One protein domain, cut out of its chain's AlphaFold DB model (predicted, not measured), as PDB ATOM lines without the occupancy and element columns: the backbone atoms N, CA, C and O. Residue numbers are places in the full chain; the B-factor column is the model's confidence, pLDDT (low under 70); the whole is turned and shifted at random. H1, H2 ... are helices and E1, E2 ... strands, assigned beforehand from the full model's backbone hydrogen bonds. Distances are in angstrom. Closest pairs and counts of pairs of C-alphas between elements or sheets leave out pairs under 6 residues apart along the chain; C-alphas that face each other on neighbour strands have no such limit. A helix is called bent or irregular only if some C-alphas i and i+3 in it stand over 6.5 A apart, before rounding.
ATOM      1  N   GLU A 128     -18.679 -29.842  42.506       93.19
ATOM      2  CA  GLU A 128     -20.091 -29.444  42.417       93.19
ATOM      3  C   GLU A 128     -20.354 -28.075  43.042       93.19
ATOM      4  O   GLU A 128     -21.013 -27.231  42.433       93.19
ATOM      5  N   ALA A 129     -19.828 -27.848  44.247       91.69
ATOM      6  CA  ALA A 129     -20.068 -26.623  44.999       91.69
ATOM      7  C   ALA A 129     -19.539 -25.382  44.262       91.69
ATOM      8  O   ALA A 129     -20.239 -24.369  44.185       91.69
ATOM      9  N   GLU A 130     -18.344 -25.471  43.666       92.75
ATOM     10  CA  GLU A 130     -17.756 -24.382  42.877       92.75
ATOM     11  C   GLU A 130     -18.637 -24.048  41.668       92.75
ATOM     12  O   GLU A 130     -18.936 -22.881  41.402       92.75
ATOM     13  N   ILE A 131     -19.095 -25.072  40.944       93.56
ATOM     14  CA  ILE A 131     -19.923 -24.869  39.756       93.56
ATOM     15  C   ILE A 131     -21.274 -24.278  40.121       93.56
ATOM     16  O   ILE A 131     -21.678 -23.295  39.507       93.56
ATOM     17  N   ILE A 132     -21.952 -24.806  41.140       94.00
ATOM     18  CA  ILE A 132     -23.230 -24.256  41.606       94.00
ATOM     19  C   ILE A 132     -23.070 -22.777  41.970       94.00
ATOM     20  O   ILE A 132     -23.879 -21.954  41.536       94.00
ATOM     21  N   LEU A 133     -21.989 -22.421  42.668       91.81
ATOM     22  CA  LEU A 133     -21.700 -21.039  43.028       91.81
ATOM     23  C   LEU A 133     -21.515 -20.145  41.793       91.81
ATOM     24  O   LEU A 133     -22.033 -19.029  41.770       91.81
ATOM     25  N   ILE A 134     -20.817 -20.611  40.753       92.38
ATOM     26  CA  ILE A 134     -20.658 -19.872  39.487       92.38
ATOM     27  C   ILE A 134     -22.010 -19.686  38.792       92.38
ATOM     28  O   ILE A 134     -22.335 -18.591  38.330       92.38
ATOM     29  N   LEU A 135     -22.821 -20.738  38.729       93.38
ATOM     30  CA  LEU A 135     -24.130 -20.688  38.086       93.38
ATOM     31  C   LEU A 135     -25.058 -19.682  38.776       93.38
ATOM     32  O   LEU A 135     -25.691 -18.863  38.108       93.38
ATOM     33  N   GLU A 136     -25.103 -19.705  40.107       89.31
ATOM     34  CA  GLU A 136     -25.939 -18.811  40.909       89.31
ATOM     35  C   GLU A 136     -25.407 -17.370  40.918       89.31
ATOM     36  O   GLU A 136     -26.190 -16.420  40.851       89.31
ATOM     37  N   ASN A 137     -24.083 -17.171  40.921       88.62
ATOM     38  CA  ASN A 137     -23.504 -15.828  40.954       88.62
ATOM     39  C   ASN A 137     -23.519 -15.084  39.629       88.62
ATOM     40  O   ASN A 137     -23.397 -13.858  39.657       88.62
ATOM     41  N   TYR A 138     -23.661 -15.793  38.512       92.62
ATOM     42  CA  TYR A 138     -23.581 -15.189  37.192       92.62
ATOM     43  C   TYR A 138     -24.781 -15.540  36.318       92.62
ATOM     44  O   TYR A 138     -25.574 -14.651  36.032       92.62
ATOM     45  N   LEU A 139     -24.974 -16.803  35.910       94.56
ATOM     46  CA  LEU A 139     -26.056 -17.139  34.969       94.56
ATOM     47  C   LEU A 139     -27.442 -16.843  35.541       94.56
ATOM     48  O   LEU A 139     -28.284 -16.292  34.834       94.56
ATOM     49  N   LEU A 140     -27.679 -17.150  36.818       93.00
ATOM     50  CA  LEU A 140     -28.943 -16.819  37.471       93.00
ATOM     51  C   LEU A 140     -29.159 -15.300  37.555       93.00
ATOM     52  O   LEU A 140     -30.284 -14.834  37.371       93.00
ATOM     53  N   LYS A 141     -28.102 -14.512  37.786       92.62
ATOM     54  CA  LYS A 141     -28.195 -13.044  37.828       92.62
ATOM     55  C   LYS A 141     -28.391 -12.438  36.442       92.62
ATOM     56  O   LYS A 141     -29.217 -11.541  36.312       92.62
ATOM     57  N   ILE A 142     -27.737 -12.973  35.407       94.88
ATOM     58  CA  ILE A 142     -27.978 -12.616  33.998       94.88
ATOM     59  C   ILE A 142     -29.432 -12.905  33.633       94.88
ATOM     60  O   ILE A 142     -30.117 -12.030  33.114       94.88
ATOM     61  N   LEU A 143     -29.937 -14.096  33.966       93.31
ATOM     62  CA  LEU A 143     -31.333 -14.454  33.732       93.31
ATOM     63  C   LEU A 143     -32.286 -13.516  34.488       93.31
ATOM     64  O   LEU A 143     -33.267 -13.040  33.930       93.31
ATOM     65  N   THR A 144     -31.992 -13.200  35.747       91.62
ATOM     66  CA  THR A 144     -32.809 -12.281  36.557       91.62
ATOM     67  C   THR A 144     -32.798 -10.857  35.984       91.62
ATOM     68  O   THR A 144     -33.831 -10.184  35.930       91.62
ATOM     69  N   LYS A 145     -31.642 -10.394  35.502       91.62
ATOM     70  CA  LYS A 145     -31.486  -9.129  34.781       91.62
ATOM     71  C   LYS A 145     -32.276  -9.139  33.472       91.62
ATOM     72  O   LYS A 145     -32.947  -8.154  33.176       91.62
ATOM     73  N   ASP A 146     -32.289 -10.255  32.747       91.00
ATOM     74  CA  ASP A 146     -33.112 -10.432  31.549       91.00
ATOM     75  C   ASP A 146     -34.600 -10.257  31.858       91.00
ATOM     76  O   ASP A 146     -35.260  -9.401  31.267       91.00
ATOM     77  N   LYS A 147     -35.103 -10.961  32.879       88.44
ATOM     78  CA  LYS A 147     -36.513 -10.885  33.294       88.44
ATOM     79  C   LYS A 147     -36.939  -9.511  33.808       88.44
ATOM     80  O   LYS A 147     -38.121  -9.191  33.789       88.44
ATOM     81  N   THR A 148     -35.995  -8.680  34.240       88.31
ATOM     82  CA  THR A 148     -36.265  -7.307  34.695       88.31
ATOM     83  C   THR A 148     -35.889  -6.250  33.656       88.31
ATOM     84  O   THR A 148     -36.048  -5.056  33.905       88.31
ATOM     85  N   THR A 149     -35.402  -6.620  32.475       87.69
ATOM     86  CA  THR A 149     -35.095  -5.639  31.428       87.69
ATOM     87  C   THR A 149     -36.390  -5.081  30.837       87.69
ATOM     88  O   THR A 149     -37.342  -5.819  30.598       87.69
ATOM     89  N   ARG A 150     -36.448  -3.757  30.632       80.50
ATOM     90  CA  ARG A 150     -37.575  -3.076  29.977       80.50
ATOM     91  C   ARG A 150     -37.113  -2.426  28.685       80.50
ATOM     92  O   ARG A 150     -36.220  -1.584  28.721       80.50
ATOM     93  N   HIS A 151     -37.790  -2.741  27.588       67.81
ATOM     94  CA  HIS A 151     -37.546  -2.141  26.276       67.81
ATOM     95  C   HIS A 151     -38.606  -1.109  25.933       67.81
ATOM     96  O   HIS A 151     -39.768  -1.225  26.324       67.81
ATOM     97  N   ARG A 152     -38.212  -0.072  25.194       57.06
ATOM     98  CA  ARG A 152     -39.138   0.947  24.692       57.06
ATOM     99  C   ARG A 152     -39.791   0.402  23.420       57.06
ATOM    100  O   ARG A 152     -39.088   0.205  22.437       57.06
ATOM    101  N   ARG A 153     -41.109   0.159  23.410       54.06
ATOM    102  CA  ARG A 153     -41.802  -0.212  22.164       54.06
ATOM    103  C   ARG A 153     -42.007   1.011  21.270       54.06
ATOM    104  O   ARG A 153     -42.155   2.139  21.754       54.06
ATOM    105  N   ILE A 154     -42.099   0.763  19.964       42.06
ATOM    106  CA  ILE A 154     -42.692   1.699  19.003       42.06
ATOM    107  C   ILE A 154     -44.133   1.964  19.476       42.06
ATOM    108  O   ILE A 154     -44.904   1.026  19.648       42.06
ATOM    109  N   GLY A 155     -44.464   3.222  19.786       49.81
ATOM    110  CA  GLY A 155     -45.743   3.604  20.413       49.81
ATOM    111  C   GLY A 155     -45.672   3.953  21.909       49.81
ATOM    112  O   GLY A 155     -46.694   4.235  22.523       49.81
ATOM    113  N   GLN A 322     -26.954  -2.385  37.596       87.31
ATOM    114  CA  GLN A 322     -26.321  -1.438  36.657       87.31
ATOM    115  C   GLN A 322     -25.289  -2.071  35.711       87.31
ATOM    116  O   GLN A 322     -24.605  -1.357  34.984       87.31
ATOM    117  N   VAL A 323     -25.165  -3.401  35.702       88.94
ATOM    118  CA  VAL A 323     -24.222  -4.103  34.816       88.94
ATOM    119  C   VAL A 323     -24.596  -3.844  33.352       88.94
ATOM    120  O   VAL A 323     -25.774  -3.951  32.994       88.94
ATOM    121  N   SER A 324     -23.598  -3.485  32.537       87.81
ATOM    122  CA  SER A 324     -23.775  -3.166  31.117       87.81
ATOM    123  C   SER A 324     -23.986  -4.417  30.262       87.81
ATOM    124  O   SER A 324     -23.600  -5.524  30.649       87.81
ATOM    125  N   ASP A 325     -24.566  -4.236  29.078       85.81
ATOM    126  CA  ASP A 325     -24.803  -5.329  28.135       85.81
ATOM    127  C   ASP A 325     -23.486  -5.969  27.662       85.81
ATOM    128  O   ASP A 325     -23.422  -7.189  27.521       85.81
ATOM    129  N   GLU A 326     -22.401  -5.197  27.513       84.94
ATOM    130  CA  GLU A 326     -21.066  -5.733  27.204       84.94
ATOM    131  C   GLU A 326     -20.588  -6.669  28.312       84.94
ATOM    132  O   GLU A 326     -20.136  -7.783  28.044       84.94
ATOM    133  N   LYS A 327     -20.756  -6.265  29.578       88.75
ATOM    134  CA  LYS A 327     -20.322  -7.098  30.697       88.75
ATOM    135  C   LYS A 327     -21.169  -8.357  30.844       88.75
ATOM    136  O   LYS A 327     -20.649  -9.409  31.227       88.75
ATOM    137  N   ILE A 328     -22.464  -8.258  30.541       91.44
ATOM    138  CA  ILE A 328     -23.375  -9.402  30.470       91.44
ATOM    139  C   ILE A 328     -22.910 -10.374  29.385       91.44
ATOM    140  O   ILE A 328     -22.785 -11.562  29.675       91.44
ATOM    141  N   TYR A 329     -22.603  -9.875  28.183       91.06
ATOM    142  CA  TYR A 329     -22.099 -10.680  27.070       91.06
ATOM    143  C   TYR A 329     -20.791 -11.394  27.436       91.06
ATOM    144  O   TYR A 329     -20.743 -12.619  27.373       91.06
ATOM    145  N   GLU A 330     -19.772 -10.666  27.909       89.75
ATOM    146  CA  GLU A 330     -18.483 -11.239  28.334       89.75
ATOM    147  C   GLU A 330     -18.654 -12.332  29.397       89.75
ATOM    148  O   GLU A 330     -18.023 -13.391  29.339       89.75
ATOM    149  N   SER A 331     -19.503 -12.068  30.395       92.38
ATOM    150  CA  SER A 331     -19.741 -13.005  31.494       92.38
ATOM    151  C   SER A 331     -20.453 -14.257  30.992       92.38
ATOM    152  O   SER A 331     -20.055 -15.367  31.344       92.38
ATOM    153  N   PHE A 332     -21.483 -14.086  30.161       94.81
ATOM    154  CA  PHE A 332     -22.226 -15.191  29.569       94.81
ATOM    155  C   PHE A 332     -21.309 -16.055  28.698       94.81
ATOM    156  O   PHE A 332     -21.199 -17.252  28.948       94.81
ATOM    157  N   GLU A 333     -20.575 -15.442  27.771       92.50
ATOM    158  CA  GLU A 333     -19.613 -16.092  26.877       92.50
ATOM    159  C   GLU A 333     -18.601 -16.949  27.651       92.50
ATOM    160  O   GLU A 333     -18.473 -18.156  27.417       92.50
ATOM    161  N   LYS A 334     -17.937 -16.354  28.651       93.56
ATOM    162  CA  LYS A 334     -16.942 -17.045  29.481       93.56
ATOM    163  C   LYS A 334     -17.532 -18.261  30.198       93.56
ATOM    164  O   LYS A 334     -16.878 -19.300  30.306       93.56
ATOM    165  N   ILE A 335     -18.753 -18.142  30.714       95.25
ATOM    166  CA  ILE A 335     -19.386 -19.212  31.492       95.25
ATOM    167  C   ILE A 335     -19.909 -20.321  30.590       95.25
ATOM    168  O   ILE A 335     -19.705 -21.490  30.913       95.25
ATOM    169  N   ILE A 336     -20.529 -19.984  29.459       95.00
ATOM    170  CA  ILE A 336     -20.947 -20.970  28.459       95.00
ATOM    171  C   ILE A 336     -19.736 -21.771  27.987       95.00
ATOM    172  O   ILE A 336     -19.800 -22.999  27.976       95.00
ATOM    173  N   GLN A 337     -18.607 -21.111  27.706       94.69
ATOM    174  CA  GLN A 337     -17.380 -21.809  27.335       94.69
ATOM    175  C   GLN A 337     -16.871 -22.727  28.456       94.69
ATOM    176  O   GLN A 337     -16.538 -23.879  28.187       94.69
ATOM    177  N   LYS A 338     -16.861 -22.265  29.720       94.44
ATOM    178  CA  LYS A 338     -16.479 -23.108  30.870       94.44
ATOM    179  C   LYS A 338     -17.382 -24.342  30.978       94.44
ATOM    180  O   LYS A 338     -16.871 -25.449  31.104       94.44
ATOM    181  N   ILE A 339     -18.702 -24.171  30.885       95.44
ATOM    182  CA  ILE A 339     -19.676 -25.270  30.984       95.44
ATOM    183  C   ILE A 339     -19.498 -26.266  29.838       95.44
ATOM    184  O   ILE A 339     -19.503 -27.467  30.081       95.44
ATOM    185  N   VAL A 340     -19.320 -25.790  28.604       95.31
ATOM    186  CA  VAL A 340     -19.118 -26.662  27.438       95.31
ATOM    187  C   VAL A 340     -17.815 -27.444  27.542       95.31
ATOM    188  O   VAL A 340     -17.823 -28.651  27.311       95.31
ATOM    189  N   ASN A 341     -16.722 -26.799  27.957       93.19
ATOM    190  CA  ASN A 341     -15.446 -27.481  28.173       93.19
ATOM    191  C   ASN A 341     -15.562 -28.569  29.249       93.19
ATOM    192  O   ASN A 341     -14.976 -29.638  29.108       93.19
ATOM    193  N   MET A 342     -16.324 -28.303  30.313       91.56
ATOM    194  CA  MET A 342     -16.571 -29.280  31.373       91.56
ATOM    195  C   MET A 342     -17.456 -30.435  30.918       91.56
ATOM    196  O   MET A 342     -17.147 -31.584  31.214       91.56
ATOM    197  N   LEU A 343     -18.540 -30.135  30.196       93.00
ATOM    198  CA  LEU A 343     -19.439 -31.148  29.651       93.00
ATOM    199  C   LEU A 343     -18.686 -32.070  28.686       93.00
ATOM    200  O   LEU A 343     -18.860 -33.284  28.731       93.00
ATOM    201  N   GLY A 344     -17.824 -31.505  27.836       89.19
ATOM    202  CA  GLY A 344     -17.048 -32.264  26.867       89.19
ATOM    203  C   GLY A 344     -17.934 -33.201  26.038       89.19
ATOM    204  O   GLY A 344     -19.019 -32.832  25.593       89.19
ATOM    205  N   SER A 345     -17.493 -34.450  25.881       86.81
ATOM    206  CA  SER A 345     -18.278 -35.527  25.259       86.81
ATOM    207  C   SER A 345     -19.206 -36.268  26.235       86.81
ATOM    208  O   SER A 345     -19.848 -37.249  25.852       86.81
ATOM    209  N   GLN A 346     -19.275 -35.843  27.497       91.88
ATOM    210  CA  GLN A 346     -20.052 -36.516  28.534       91.88
ATOM    211  C   GLN A 346     -21.541 -36.169  28.422       91.88
ATOM    212  O   GLN A 346     -21.951 -35.148  27.861       91.88
ATOM    213  N   LYS A 347     -22.397 -37.035  28.977       92.94
ATOM    214  CA  LYS A 347     -23.849 -36.796  28.976       92.94
ATOM    215  C   LYS A 347     -24.237 -35.675  29.936       92.94
ATOM    216  O   LYS A 347     -25.125 -34.889  29.588       92.94
ATOM    217  N   PHE A 348     -23.569 -35.629  31.086       96.12
ATOM    218  CA  PHE A 348     -23.731 -34.691  32.196       96.12
ATOM    219  C   PHE A 348     -22.358 -34.142  32.616       96.12
ATOM    220  O   PHE A 348     -21.337 -34.669  32.183       96.12
ATOM    221  N   LEU A 349     -22.319 -33.100  33.448       95.06
ATOM    222  CA  LEU A 349     -21.103 -32.339  33.775       95.06
ATOM    223  C   LEU A 349     -19.934 -33.186  34.294       95.06
ATOM    224  O   LEU A 349     -18.779 -32.823  34.079       95.06
ATOM    225  N   PHE A 350     -20.230 -34.283  34.992       94.56
ATOM    226  CA  PHE A 350     -19.222 -35.134  35.631       94.56
ATOM    227  C   PHE A 350     -19.347 -36.619  35.255       94.56
ATOM    228  O   PHE A 350     -18.704 -37.468  35.872       94.56
ATOM    229  N   GLY A 351     -20.177 -36.958  34.262       91.44
ATOM    230  CA  GLY A 351     -20.199 -38.305  33.696       91.44
ATOM    231  C   GLY A 351     -21.534 -38.705  33.078       91.44
ATOM    232  O   GLY A 351     -22.230 -37.921  32.432       91.44
ATOM    233  N   ASP A 352     -21.893 -39.975  33.273       91.75
ATOM    234  CA  ASP A 352     -23.118 -40.583  32.738       91.75
ATOM    235  C   ASP A 352     -24.339 -40.465  33.664       91.75
ATOM    236  O   ASP A 352     -25.461 -40.789  33.259       91.75
ATOM    237  N   GLN A 353     -24.152 -40.009  34.905       92.50
ATOM    238  CA  GLN A 353     -25.238 -39.772  35.859       92.50
ATOM    239  C   GLN A 353     -25.295 -38.298  36.264       92.50
ATOM    240  O   GLN A 353     -24.246 -37.673  36.399       92.50
ATOM    241  N   PRO A 354     -26.502 -37.745  36.481       96.06
ATOM    242  CA  PRO A 354     -26.648 -36.362  36.896       96.06
ATOM    243  C   PRO A 354     -26.178 -36.162  38.340       96.06
ATOM    244  O   PRO A 354     -26.451 -36.976  39.230       96.06
ATOM    245  N   SER A 355     -25.532 -35.027  38.552       96.62
ATOM    246  CA  SER A 355     -25.133 -34.476  39.843       96.62
ATOM    247  C   SER A 355     -26.106 -33.370  40.296       96.62
ATOM    248  O   SER A 355     -27.058 -33.009  39.593       96.62
ATOM    249  N   LEU A 356     -25.890 -32.795  41.477       96.25
ATOM    250  CA  LEU A 356     -26.586 -31.584  41.912       96.25
ATOM    251  C   LEU A 356     -26.177 -30.353  41.085       96.25
ATOM    252  O   LEU A 356     -27.010 -29.462  40.861       96.25
ATOM    253  N   ALA A 357     -24.935 -30.302  40.596       97.12
ATOM    254  CA  ALA A 357     -24.520 -29.256  39.662       97.12
ATOM    255  C   ALA A 357     -25.320 -29.331  38.356       97.12
ATOM    256  O   ALA A 357     -25.784 -28.299  37.870       97.12
ATOM    257  N   ASP A 358     -25.581 -30.540  37.848       98.12
ATOM    258  CA  ASP A 358     -26.407 -30.737  36.652       98.12
ATOM    259  C   ASP A 358     -27.839 -30.239  36.861       98.12
ATOM    260  O   ASP A 358     -28.393 -29.547  36.006       98.12
ATOM    261  N   ILE A 359     -28.430 -30.535  38.023       97.19
ATOM    262  CA  ILE A 359     -29.765 -30.051  38.397       97.19
ATOM    263  C   ILE A 359     -29.798 -28.519  38.436       97.19
ATOM    264  O   ILE A 359     -30.743 -27.905  37.931       97.19
ATOM    265  N   SER A 360     -28.773 -27.897  39.016       96.75
ATOM    266  CA  SER A 360     -28.672 -26.439  39.128       96.75
ATOM    267  C   SER A 360     -28.502 -25.789  37.753       96.75
ATOM    268  O   SER A 360     -29.230 -24.851  37.421       96.75
ATOM    269  N   LEU A 361     -27.613 -26.339  36.920       97.75
ATOM    270  CA  LEU A 361     -27.377 -25.886  35.553       97.75
ATOM    271  C   LEU A 361     -28.633 -26.023  34.696       97.75
ATOM    272  O   LEU A 361     -29.045 -25.065  34.045       97.75
ATOM    273  N   PHE A 362     -29.262 -27.200  34.730       96.75
ATOM    274  CA  PHE A 362     -30.503 -27.476  34.018       96.75
ATOM    275  C   PHE A 362     -31.578 -26.463  34.393       96.75
ATOM    276  O   PHE A 362     -32.183 -25.874  33.508       96.75
ATOM    277  N   SER A 363     -31.765 -26.204  35.688       94.69
ATOM    278  CA  SER A 363     -32.821 -25.310  36.170       94.69
ATOM    279  C   SER A 363     -32.680 -23.873  35.665       94.69
ATOM    280  O   SER A 363     -33.684 -23.172  35.560       94.69
ATOM    281  N   ILE A 364     -31.452 -23.440  35.353       95.62
ATOM    282  CA  ILE A 364     -31.151 -22.117  34.795       95.62
ATOM    283  C   ILE A 364     -31.226 -22.139  33.266       95.62
ATOM    284  O   ILE A 364     -31.970 -21.350  32.688       95.62
ATOM    285  N   LEU A 365     -30.488 -23.043  32.606       95.94
ATOM    286  CA  LEU A 365     -30.452 -23.140  31.139       95.94
ATOM    287  C   LEU A 365     -31.839 -23.363  30.555       95.94
ATOM    288  O   LEU A 365     -32.183 -22.775  29.535       95.94
ATOM    289  N   PHE A 366     -32.648 -24.166  31.238       92.62
ATOM    290  CA  PHE A 366     -34.038 -24.383  30.894       92.62
ATOM    291  C   PHE A 366     -34.789 -23.060  30.647       92.62
ATOM    292  O   PHE A 366     -35.466 -22.915  29.634       92.62
ATOM    293  N   GLN A 367     -34.612 -22.061  31.518       90.69
ATOM    294  CA  GLN A 367     -35.290 -20.766  31.397       90.69
ATOM    295  C   GLN A 367     -34.760 -19.911  30.242       90.69
ATOM    296  O   GLN A 367     -35.487 -19.052  29.742       90.69
ATOM    297  N   PHE A 368     -33.506 -20.122  29.828       93.06
ATOM    298  CA  PHE A 368     -32.947 -19.465  28.648       93.06
ATOM    299  C   PHE A 368     -33.502 -20.056  27.348       93.06
ATOM    300  O   PHE A 368     -33.742 -19.314  26.402       93.06
ATOM    301  N   PHE A 369     -33.716 -21.373  27.301       91.50
ATOM    302  CA  PHE A 369     -34.223 -22.046  26.103       91.50
ATOM    303  C   PHE A 369     -35.739 -21.932  25.929       91.50
ATOM    304  O   PHE A 369     -36.210 -21.832  24.800       91.50
ATOM    305  N   GLU A 370     -36.489 -21.974  27.029       85.75
ATOM    306  CA  GLU A 370     -37.954 -22.104  27.000       85.75
ATOM    307  C   GLU A 370     -38.674 -20.832  27.453       85.75
ATOM    308  O   GLU A 370     -39.875 -20.681  27.244       85.75
ATOM    309  N   GLY A 371     -37.955 -19.906  28.088       83.62
ATOM    310  CA  GLY A 371     -38.499 -18.623  28.512       83.62
ATOM    311  C   GLY A 371     -38.294 -17.522  27.473       83.62
ATOM    312  O   GLY A 371     -37.377 -17.558  26.656       83.62
ATOM    313  N   HIS A 372     -39.106 -16.468  27.565       84.00
ATOM    314  CA  HIS A 372     -38.911 -15.260  26.762       84.00
ATOM    315  C   HIS A 372     -37.622 -14.535  27.170       84.00
ATOM    316  O   HIS A 372     -37.473 -14.147  28.332       84.00
ATOM    317  N   LEU A 373     -36.705 -14.362  26.216       88.12
ATOM    318  CA  LEU A 373     -35.486 -13.570  26.372       88.12
ATOM    319  C   LEU A 373     -35.749 -12.121  25.977       88.12
ATOM    320  O   LEU A 373     -36.456 -11.852  25.008       88.12
ATOM    321  N   ASN A 374     -35.153 -11.188  26.707       87.19
ATOM    322  CA  ASN A 374     -35.379  -9.760  26.542       87.19
ATOM    323  C   ASN A 374     -34.093  -9.035  26.170       87.19
ATOM    324  O   ASN A 374     -34.121  -8.196  25.279       87.19
ATOM    325  N   ILE A 375     -32.963  -9.353  26.791       86.88
ATOM    326  CA  ILE A 375     -31.684  -8.688  26.542       86.88
ATOM    327  C   ILE A 375     -31.173  -9.058  25.138       86.88
ATOM    328  O   ILE A 375     -30.928 -10.240  24.880       86.88
ATOM    329  N   PRO A 376     -30.963  -8.080  24.231       84.50
ATOM    330  CA  PRO A 376     -30.561  -8.355  22.851       84.50
ATOM    331  C   PRO A 376     -29.266  -9.166  22.729       84.50
ATOM    332  O   PRO A 376     -29.211 -10.115  21.947       84.50
ATOM    333  N   VAL A 377     -28.246  -8.853  23.541       84.81
ATOM    334  CA  VAL A 377     -26.969  -9.591  23.523       84.81
ATOM    335  C   VAL A 377     -27.118 -11.046  23.967       84.81
ATOM    336  O   VAL A 377     -26.399 -11.905  23.475       84.81
ATOM    337  N   ILE A 378     -28.086 -11.352  24.838       90.06
ATOM    338  CA  ILE A 378     -28.393 -12.731  25.228       90.06
ATOM    339  C   ILE A 378     -29.168 -13.431  24.115       90.06
ATOM    340  O   ILE A 378     -28.789 -14.532  23.729       90.06
ATOM    341  N   LYS A 379     -30.195 -12.788  23.537       88.25
ATOM    342  CA  LYS A 379     -30.953 -13.338  22.396       88.25
ATOM    343  C   LYS A 379     -30.042 -13.783  21.250       88.25
ATOM    344  O   LYS A 379     -30.323 -14.795  20.616       88.25
ATOM    345  N   HIS A 380     -28.954 -13.050  21.007       85.38
ATOM    346  CA  HIS A 380     -27.991 -13.354  19.950       85.38
ATOM    347  C   HIS A 380     -27.427 -14.783  20.023       85.38
ATOM    348  O   HIS A 380     -27.335 -15.451  18.995       85.38
ATOM    349  N   PHE A 381     -27.123 -15.282  21.223       89.12
ATOM    350  CA  PHE A 381     -26.613 -16.645  21.410       89.12
ATOM    351  C   PHE A 381     -27.621 -17.717  20.976       89.12
ATOM    352  O   PHE A 381     -27.241 -18.783  20.496       89.12
ATOM    353  N   PHE A 382     -28.916 -17.438  21.111       92.19
ATOM    354  CA  PHE A 382     -29.990 -18.415  20.923       92.19
ATOM    355  C   PHE A 382     -30.668 -18.330  19.546       92.19
ATOM    356  O   PHE A 382     -31.746 -18.896  19.363       92.19
ATOM    357  N   ILE A 383     -30.047 -17.670  18.559       88.50
ATOM    358  CA  ILE A 383     -30.579 -17.603  17.190       88.50
ATOM    359  C   ILE A 383     -30.565 -19.000  16.554       88.50
ATOM    360  O   ILE A 383     -29.527 -19.675  16.515       88.50
ATOM    361  N   LYS A 384     -31.712 -19.429  16.017       88.31
ATOM    362  CA  LYS A 384     -31.803 -20.696  15.281       88.31
ATOM    363  C   LYS A 384     -31.342 -20.543  13.836       88.31
ATOM    364  O   LYS A 384     -31.419 -19.468  13.242       88.31
ATOM    365  N   LYS A 385     -30.903 -21.641  13.224       83.44
ATOM    366  CA  LYS A 385     -30.585 -21.648  11.792       83.44
ATOM    367  C   LYS A 385     -31.810 -21.248  10.967       83.44
ATOM    368  O   LYS A 385     -32.896 -21.784  11.157       83.44
ATOM    369  N   GLY A 386     -31.618 -20.310  10.044       79.56
ATOM    370  CA  GLY A 386     -32.685 -19.778   9.192       79.56
ATOM    371  C   GLY A 386     -33.488 -18.628   9.811       79.56
ATOM    372  O   GLY A 386     -34.212 -17.952   9.080       79.56
ATOM    373  N   GLU A 387     -33.334 -18.341  11.107       81.12
ATOM    374  CA  GLU A 387     -33.897 -17.137  11.722       81.12
ATOM    375  C   GLU A 387     -32.987 -15.929  11.436       81.12
ATOM    376  O   GLU A 387     -31.757 -16.028  11.448       81.12
ATOM    377  N   LYS A 388     -33.587 -14.766  11.160       67.44
ATOM    378  CA  LYS A 388     -32.844 -13.504  11.042       67.44
ATOM    379  C   LYS A 388     -32.755 -12.842  12.421       67.44
ATOM    380  O   LYS A 388     -33.772 -12.808  13.113       67.44
ATOM    381  N   PRO A 389     -31.598 -12.279  12.809       65.81
ATOM    382  CA  PRO A 389     -31.503 -11.498  14.038       65.81
ATOM    383  C   PRO A 389     -32.477 -10.309  14.015       65.81
ATOM    384  O   PRO A 389     -32.689  -9.688  12.970       65.81
ATOM    385  N   GLU A 390     -33.065  -9.983  15.170       63.00
ATOM    386  CA  GLU A 390     -33.858  -8.758  15.343       63.00
ATOM    387  C   GLU A 390     -32.994  -7.522  15.015       63.00
ATOM    388  O   GLU A 390     -31.802  -7.496  15.326       63.00
ATOM    389  N   ARG A 391     -33.580  -6.481  14.399       54.47
ATOM    390  CA  ARG A 391     -32.844  -5.264  13.983       54.47
ATOM    391  C   ARG A 391     -32.054  -4.619  15.131       54.47
ATOM    392  O   ARG A 391     -30.918  -4.212  14.916       54.47
ATOM    393  N   ASP A 392     -32.609  -4.617  16.342       53.28
ATOM    394  CA  ASP A 392     -31.963  -4.052  17.535       53.28
ATOM    395  C   ASP A 392     -30.717  -4.848  17.966       53.28
ATOM    396  O   ASP A 392     -29.755  -4.278  18.480       53.28
ATOM    397  N   ALA A 393     -30.695  -6.163  17.711       48.81
ATOM    398  CA  ALA A 393     -29.510  -6.984  17.931       48.81
ATOM    399  C   ALA A 393     -28.416  -6.640  16.909       48.81
ATOM    400  O   ALA A 393     -27.251  -6.552  17.277       48.81
ATOM    401  N   ILE A 394     -28.775  -6.377  15.647       48.62
ATOM    402  CA  ILE A 394     -27.826  -6.031  14.573       48.62
ATOM    403  C   ILE A 394     -27.124  -4.691  14.850       48.62
ATOM    404  O   ILE A 394     -25.904  -4.611  14.712       48.62
ATOM    405  N   ASP A 395     -27.857  -3.666  15.296       50.94
ATOM    406  CA  ASP A 395     -27.290  -2.343  15.607       50.94
ATOM    407  C   ASP A 395     -26.352  -2.362  16.829       50.94
ATOM    408  O   ASP A 395     -25.390  -1.588  16.890       50.94
ATOM    409  N   PHE A 396     -26.597  -3.254  17.797       52.22
ATOM    410  CA  PHE A 396     -25.748  -3.406  18.982       52.22
ATOM    411  C   PHE A 396     -24.544  -4.318  18.722       52.22
ATOM    412  O   PHE A 396     -23.421  -3.959  19.065       52.22
ATOM    413  N   ILE A 397     -24.739  -5.448  18.035       51.88
ATOM    414  CA  ILE A 397     -23.658  -6.334  17.574       51.88
ATOM    415  C   ILE A 397     -22.702  -5.560  16.659       51.88
ATOM    416  O   ILE A 397     -21.488  -5.660  16.811       51.88
ATOM    417  N   GLY A 398     -23.232  -4.700  15.783       48.97
ATOM    418  CA  GLY A 398     -22.438  -3.800  14.951       48.97
ATOM    419  C   GLY A 398     -21.598  -2.789  15.741       48.97
ATOM    420  O   GLY A 398     -20.593  -2.318  15.223       48.97
ATOM    421  N   LYS A 399     -21.946  -2.470  16.995       48.72
ATOM    422  CA  LYS A 399     -21.145  -1.601  17.876       48.72
ATOM    423  C   LYS A 399     -20.202  -2.394  18.785       48.72
ATOM    424  O   LYS A 399     -19.044  -2.008  18.904       48.72
ATOM    425  N   ALA A 400     -20.651  -3.508  19.358       44.06
ATOM    426  CA  ALA A 400     -19.859  -4.360  20.247       44.06
ATOM    427  C   ALA A 400     -18.737  -5.110  19.498       44.06
ATOM    428  O   ALA A 400     -17.584  -5.054  19.920       44.06
ATOM    429  N   ILE A 401     -19.020  -5.691  18.322       47.88
ATOM    430  CA  ILE A 401     -17.995  -6.332  17.472       47.88
ATOM    431  C   ILE A 401     -16.998  -5.293  16.927       47.88
ATOM    432  O   ILE A 401     -15.804  -5.568  16.806       47.88
ATOM    433  N   VAL A 402     -17.447  -4.066  16.634       40.38
ATOM    434  CA  VAL A 402     -16.552  -2.980  16.185       40.38
ATOM    435  C   VAL A 402     -15.626  -2.497  17.305       40.38
ATOM    436  O   VAL A 402     -14.516  -2.052  17.014       40.38
ATOM    437  N   ILE A 403     -16.026  -2.609  18.573       42.28
ATOM    438  CA  ILE A 403     -15.147  -2.336  19.717       42.28
ATOM    439  C   ILE A 403     -14.130  -3.473  19.889       42.28
ATOM    440  O   ILE A 403     -12.949  -3.189  20.068       42.28
ATOM    441  N   GLU A 404     -14.538  -4.733  19.724       42.59
ATOM    442  CA  GLU A 404     -13.657  -5.907  19.848       42.59
ATOM    443  C   GLU A 404     -12.588  -5.996  18.737       42.59
ATOM    444  O   GLU A 404     -11.469  -6.461  18.966       42.59
ATOM    445  N   LEU A 405     -12.880  -5.473  17.541       36.56
ATOM    446  CA  LEU A 405     -11.894  -5.327  16.462       36.56
ATOM    447  C   LEU A 405     -10.973  -4.110  16.640       36.56
ATOM    448  O   LEU A 405      -9.871  -4.098  16.093       36.56
ATOM    449  N   LYS A 406     -11.387  -3.092  17.406       32.88
ATOM    450  CA  LYS A 406     -10.567  -1.898  17.677       32.88
ATOM    451  C   LYS A 406      -9.675  -2.060  18.911       32.88
ATOM    452  O   LYS A 406      -8.538  -1.600  18.877       32.88
ATOM    453  N   MET A 427     -17.847 -32.413  18.508       44.41
ATOM    454  CA  MET A 427     -18.947 -32.852  19.360       44.41
ATOM    455  C   MET A 427     -20.240 -32.734  18.556       44.41
ATOM    456  O   MET A 427     -20.563 -31.653  18.059       44.41
ATOM    457  N   GLU A 428     -20.973 -33.842  18.423       42.47
ATOM    458  CA  GLU A 428     -22.297 -33.904  17.789       42.47
ATOM    459  C   GLU A 428     -23.312 -33.054  18.579       42.47
ATOM    460  O   GLU A 428     -24.020 -33.523  19.470       42.47
ATOM    461  N   GLY A 429     -23.349 -31.755  18.285       50.59
ATOM    462  CA  GLY A 429     -24.373 -30.825  18.750       50.59
ATOM    463  C   GLY A 429     -25.567 -30.813  17.797       50.59
ATOM    464  O   GLY A 429     -25.404 -30.874  16.581       50.59
ATOM    465  N   ASN A 430     -26.779 -30.703  18.343       58.97
ATOM    466  CA  ASN A 430     -27.991 -30.481  17.554       58.97
ATOM    467  C   ASN A 430     -27.833 -29.225  16.671       58.97
ATOM    468  O   ASN A 430     -27.594 -28.128  17.181       58.97
ATOM    469  N   ASP A 431     -28.014 -29.387  15.359       69.44
ATOM    470  CA  ASP A 431     -27.758 -28.379  14.321       69.44
ATOM    471  C   ASP A 431     -28.799 -27.235  14.276       69.44
ATOM    472  O   ASP A 431     -28.880 -26.466  13.321       69.44
ATOM    473  N   LYS A 432     -29.631 -27.124  15.317       85.56
ATOM    474  CA  LYS A 432     -30.739 -26.167  15.435       85.56
ATOM    475  C   LYS A 432     -30.282 -24.716  15.613       85.56
ATOM    476  O   LYS A 432     -30.966 -23.816  15.130       85.56
ATOM    477  N   TYR A 433     -29.167 -24.475  16.304       89.75
ATOM    478  CA  TYR A 433     -28.677 -23.131  16.645       89.75
ATOM    479  C   TYR A 433     -27.465 -22.733  15.803       89.75
ATOM    480  O   TYR A 433     -26.704 -23.592  15.361       89.75
ATOM    481  N   ILE A 434     -27.287 -21.426  15.580       88.06
ATOM    482  CA  ILE A 434     -26.100 -20.904  14.884       88.06
ATOM    483  C   ILE A 434     -24.843 -21.130  15.736       88.06
ATOM    484  O   ILE A 434     -23.835 -21.616  15.222       88.06
ATOM    485  N   ASP A 435     -24.905 -20.830  17.037       88.00
ATOM    486  CA  ASP A 435     -23.826 -21.153  17.970       88.00
ATOM    487  C   ASP A 435     -23.880 -22.646  18.343       88.00
ATOM    488  O   ASP A 435     -24.799 -23.119  19.021       88.00
ATOM    489  N   LYS A 436     -22.862 -23.403  17.913       90.62
ATOM    490  CA  LYS A 436     -22.747 -24.846  18.175       90.62
ATOM    491  C   LYS A 436     -22.711 -25.179  19.669       90.62
ATOM    492  O   LYS A 436     -23.224 -26.223  20.071       90.62
ATOM    493  N   ARG A 437     -22.152 -24.297  20.505       94.38
ATOM    494  CA  ARG A 437     -22.091 -24.466  21.968       94.38
ATOM    495  C   ARG A 437     -23.491 -24.435  22.563       94.38
ATOM    496  O   ARG A 437     -23.838 -25.276  23.388       94.38
ATOM    497  N   ILE A 438     -24.329 -23.522  22.078       95.06
ATOM    498  CA  ILE A 438     -25.740 -23.437  22.461       95.06
ATOM    499  C   ILE A 438     -26.510 -24.671  21.972       95.06
ATOM    500  O   ILE A 438     -27.317 -25.216  22.723       95.06
ATOM    501  N   GLY A 439     -26.202 -25.191  20.778       93.62
ATOM    502  CA  GLY A 439     -26.734 -26.475  20.298       93.62
ATOM    503  C   GLY A 439     -26.386 -27.669  21.201       93.62
ATOM    504  O   GLY A 439     -27.247 -28.512  21.491       93.62
ATOM    505  N   LEU A 440     -25.154 -27.725  21.716       93.88
ATOM    506  CA  LEU A 440     -24.730 -28.740  22.685       93.88
ATOM    507  C   LEU A 440     -25.495 -28.608  24.010       93.88
ATOM    508  O   LEU A 440     -26.029 -29.596  24.519       93.88
ATOM    509  N   LEU A 441     -25.614 -27.388  24.541       96.25
ATOM    510  CA  LEU A 441     -26.342 -27.121  25.783       96.25
ATOM    511  C   LEU A 441     -27.845 -27.394  25.664       96.25
ATOM    512  O   LEU A 441     -28.444 -27.916  26.600       96.25
ATOM    513  N   HIS A 442     -28.450 -27.119  24.508       94.94
ATOM    514  CA  HIS A 442     -29.832 -27.510  24.233       94.94
ATOM    515  C   HIS A 442     -29.986 -29.034  24.303       94.94
ATOM    516  O   HIS A 442     -30.903 -29.549  24.934       94.94
ATOM    517  N   SER A 443     -29.053 -29.773  23.697       93.50
ATOM    518  CA  SER A 443     -29.057 -31.241  23.728       93.50
ATOM    519  C   SER A 443     -28.894 -31.780  25.156       93.50
ATOM    520  O   SER A 443     -29.559 -32.740  25.538       93.50
ATOM    521  N   TYR A 444     -28.058 -31.131  25.972       96.19
ATOM    522  CA  TYR A 444     -27.947 -31.403  27.405       96.19
ATOM    523  C   TYR A 444     -29.273 -31.164  28.152       96.19
ATOM    524  O   TYR A 444     -29.698 -32.016  28.935       96.19
ATOM    525  N   VAL A 445     -29.962 -30.049  27.884       94.81
ATOM    526  CA  VAL A 445     -31.264 -29.734  28.497       94.81
ATOM    527  C   VAL A 445     -32.316 -30.787  28.141       94.81
ATOM    528  O   VAL A 445     -33.031 -31.238  29.037       94.81
ATOM    529  N   GLU A 446     -32.377 -31.243  26.888       92.50
ATOM    530  CA  GLU A 446     -33.297 -32.316  26.483       92.50
ATOM    531  C   GLU A 446     -32.997 -33.639  27.209       92.50
ATOM    532  O   GLU A 446     -33.914 -34.261  27.750       92.50
ATOM    533  N   ARG A 447     -31.721 -34.027  27.349       94.31
ATOM    534  CA  ARG A 447     -31.340 -35.212  28.144       94.31
ATOM    535  C   ARG A 447     -31.770 -35.092  29.607       94.31
ATOM    536  O   ARG A 447     -32.232 -36.064  30.205       94.31
ATOM    537  N   MET A 448     -31.636 -33.904  30.198       94.94
ATOM    538  CA  MET A 448     -32.096 -33.657  31.566       94.94
ATOM    539  C   MET A 448     -33.619 -33.760  31.682       94.94
ATOM    540  O   MET A 448     -34.096 -34.421  32.608       94.94
ATOM    541  N   LYS A 449     -34.384 -33.200  30.730       91.50
ATOM    542  CA  LYS A 449     -35.850 -33.357  30.653       91.50
ATOM    543  C   LYS A 449     -36.254 -34.832  30.618       91.50
ATOM    544  O   LYS A 449     -37.122 -35.254  31.385       91.50
ATOM    545  N   GLU A 450     -35.596 -35.643  29.795       90.88
ATOM    546  CA  GLU A 450     -35.832 -37.089  29.739       90.88
ATOM    547  C   GLU A 450     -35.537 -37.774  31.079       90.88
ATOM    548  O   GLU A 450     -36.361 -38.544  31.581       90.88
ATOM    549  N   LYS A 451     -34.398 -37.452  31.706       91.44
ATOM    550  CA  LYS A 451     -33.956 -38.069  32.965       91.44
ATOM    551  C   LYS A 451     -34.903 -37.787  34.134       91.44
ATOM    552  O   LYS A 451     -35.128 -38.673  34.960       91.44
ATOM    553  N   ILE A 452     -35.500 -36.593  34.189       89.19
ATOM    554  CA  ILE A 452     -36.531 -36.243  35.184       89.19
ATOM    555  C   ILE A 452     -37.924 -36.795  34.832       89.19
ATOM    556  O   ILE A 452     -38.901 -36.500  35.521       89.19
ATOM    557  N   GLY A 453     -38.037 -37.601  33.771       83.31
ATOM    558  CA  GLY A 453     -39.281 -38.232  33.335       83.31
ATOM    559  C   GLY A 453     -40.203 -37.319  32.526       83.31
ATOM    560  O   GLY A 453     -41.373 -37.659  32.342       83.31
ATOM    561  N   LEU A 454     -39.693 -36.184  32.043       76.19
ATOM    562  CA  LEU A 454     -40.413 -35.163  31.283       76.19
ATOM    563  C   LEU A 454     -39.898 -35.050  29.837       76.19
ATOM    564  O   LEU A 454     -39.654 -33.947  29.359       76.19
ATOM    565  N   GLY A 455     -39.727 -36.175  29.131       70.69
ATOM    566  CA  GLY A 455     -39.356 -36.160  27.705       70.69
ATOM    567  C   GLY A 455     -40.317 -35.314  26.852       70.69
ATOM    568  O   GLY A 455     -41.448 -35.053  27.270       70.69
ATOM    569  N   SER A 456     -39.894 -34.898  25.655       72.62
ATOM    570  CA  SER A 456     -40.508 -33.784  24.905       72.62
ATOM    571  C   SER A 456     -42.030 -33.902  24.701       72.62
ATOM    572  O   SER A 456     -42.742 -32.914  24.838       72.62
ATOM    573  N   PHE A 457     -42.575 -35.103  24.473       70.44
ATOM    574  CA  PHE A 457     -44.034 -35.301  24.386       70.44
ATOM    575  C   PHE A 457     -44.760 -35.019  25.713       70.44
ATOM    576  O   PHE A 457     -45.737 -34.274  25.751       70.44
ATOM    577  N   LYS A 458     -44.263 -35.578  26.825       72.38
ATOM    578  CA  LYS A 458     -44.818 -35.318  28.164       72.38
ATOM    579  C   LYS A 458     -44.678 -33.847  28.526       72.38
ATOM    580  O   LYS A 458     -45.573 -33.287  29.144       72.38
ATOM    581  N   TRP A 459     -43.571 -33.236  28.119       76.25
ATOM    582  CA  TRP A 459     -43.321 -31.819  28.300       76.25
ATOM    583  C   TRP A 459     -44.397 -30.955  27.639       76.25
ATOM    584  O   TRP A 459     -45.029 -30.156  28.318       76.25
ATOM    585  N   ILE A 460     -44.656 -31.174  26.349       73.44
ATOM    586  CA  ILE A 460     -45.685 -30.453  25.587       73.44
ATOM    587  C   ILE A 460     -47.072 -30.656  26.212       73.44
ATOM    588  O   ILE A 460     -47.858 -29.718  26.319       73.44
ATOM    589  N   ASN A 461     -47.384 -31.865  26.677       69.69
ATOM    590  CA  ASN A 461     -48.674 -32.114  27.321       69.69
ATOM    591  C   ASN A 461     -48.841 -31.329  28.628       69.69
ATOM    592  O   ASN A 461     -49.950 -30.891  28.926       69.69
ATOM    593  N   LEU A 462     -47.756 -31.099  29.378       67.12
ATOM    594  CA  LEU A 462     -47.791 -30.310  30.614       67.12
ATOM    595  C   LEU A 462     -48.079 -28.822  30.387       67.12
ATOM    596  O   LEU A 462     -48.383 -28.134  31.360       67.12
ATOM    597  N   THR A 463     -47.962 -28.330  29.153       65.44
ATOM    598  CA  THR A 463     -48.114 -26.909  28.812       65.44
ATOM    599  C   THR A 463     -49.406 -26.614  28.040       65.44
ATOM    600  O   THR A 463     -49.801 -25.461  27.936       65.44
TER     601      THR A 463
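Overview. This is residues 128 to 155, 322 to 406 and 427 to 463 of the 494 residues of the protein "Hypothetical protein" of Meloidogyne enterolobii (UniProt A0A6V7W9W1). H3 packs with the bent H1 along one side of it and H6 crossing its other side, and H2 runs past this group with its residues 336 to 340 on H6. The short H4 packs beside residues 325 to 332 of H2, H5 packs with residues 392 to 397 on H4, about perpendicular to it, and sticks out with residues 401 to 406, and H7 makes a corner with H6. The printed part has 150 residues with seven named helices and one named strand, in the order H1, E1, H2, H3, H4, H5, H6, H7. It is mostly helix and compact, with a radius of gyration of the C-alphas of 16.0 A and spans of 45 by 35 by 29 A.

Along the chain. H1, residues 128 to 147, begins with C-alpha 128 at (-20.091, -29.444, 42.417). By its hydrogen bonds it was assigned as one helix, but it is bent: C-alphas 137 and 140 are 6.5 A apart, and its arms H1a, residues 128 to 137, and H1b, residues 140 to 147, stand at a shallow tilt of 29 degrees. E1, residues 150 to 152, pairs with no named strand. H2, residues 325 to 343, is 26.4 A long. H3, residues 356 to 370, is 21.0 A long. H4 is residues 376 to 381. H5, residues 391 to 406, and H6, residues 436 to 451, are 22.8 A long each. H7, residues 456 to 463, ends with C-alpha 463 at (-48.114, -26.909, 28.812).

Arrangement. H2 and H6 are the hubs, touching three other helices each with H1 taken whole. H6 touches H2 at a steep tilt of 61 degrees, the closest C-alphas being Val 340 and Arg 437, 6.6 A. With residues 441 to 448 alone H6 touches H3 at a steep tilt of 66 degrees, the closest C-alphas being Phe 362 and Val 445, 6.0 A. H3 and H1a touch, the same way at a shallow tilt of 33 degrees, only just short of steep, the closest C-alphas being Glu 128 and Ala 357, 5.2 A. H2 touches H4 at a shallow tilt of 20 degrees, the closest C-alphas being Tyr 329 and Val 377, 6.1 A. H4 and H5 touch, about perpendicular at 79 degrees, the closest C-alphas being Pro 376 and Ala 393, 5.2 A. H6 and H7 touch only at the corner, the closest C-alphas being Lys 449 and Ser 456, 7.4 A. E1 and H3 are apart. Every O i to N i+4 pair is within hydrogen-bond range in H1a, H1b, H2 and H6, against 10 of 11 in H3, 1 of 2 in H4, 10 of 12 in H5 and 3 of 4 in H7.

Size, cuts and confidence. The two C-alphas farthest apart, Gly 155 and Asp 352, are 51.1 A apart. Residues 156 to 321 are not printed, with 25.8 A between C-alphas 155 and 322, nor are residues 407 to 426, with 32.1 A between C-alphas 406 and 427. Of the links that are printed whole, H2 to H3 is long. The model's pLDDT is under 70 at residues 151 to 155, 388 to 406, 427 to 431 and 461 to 463.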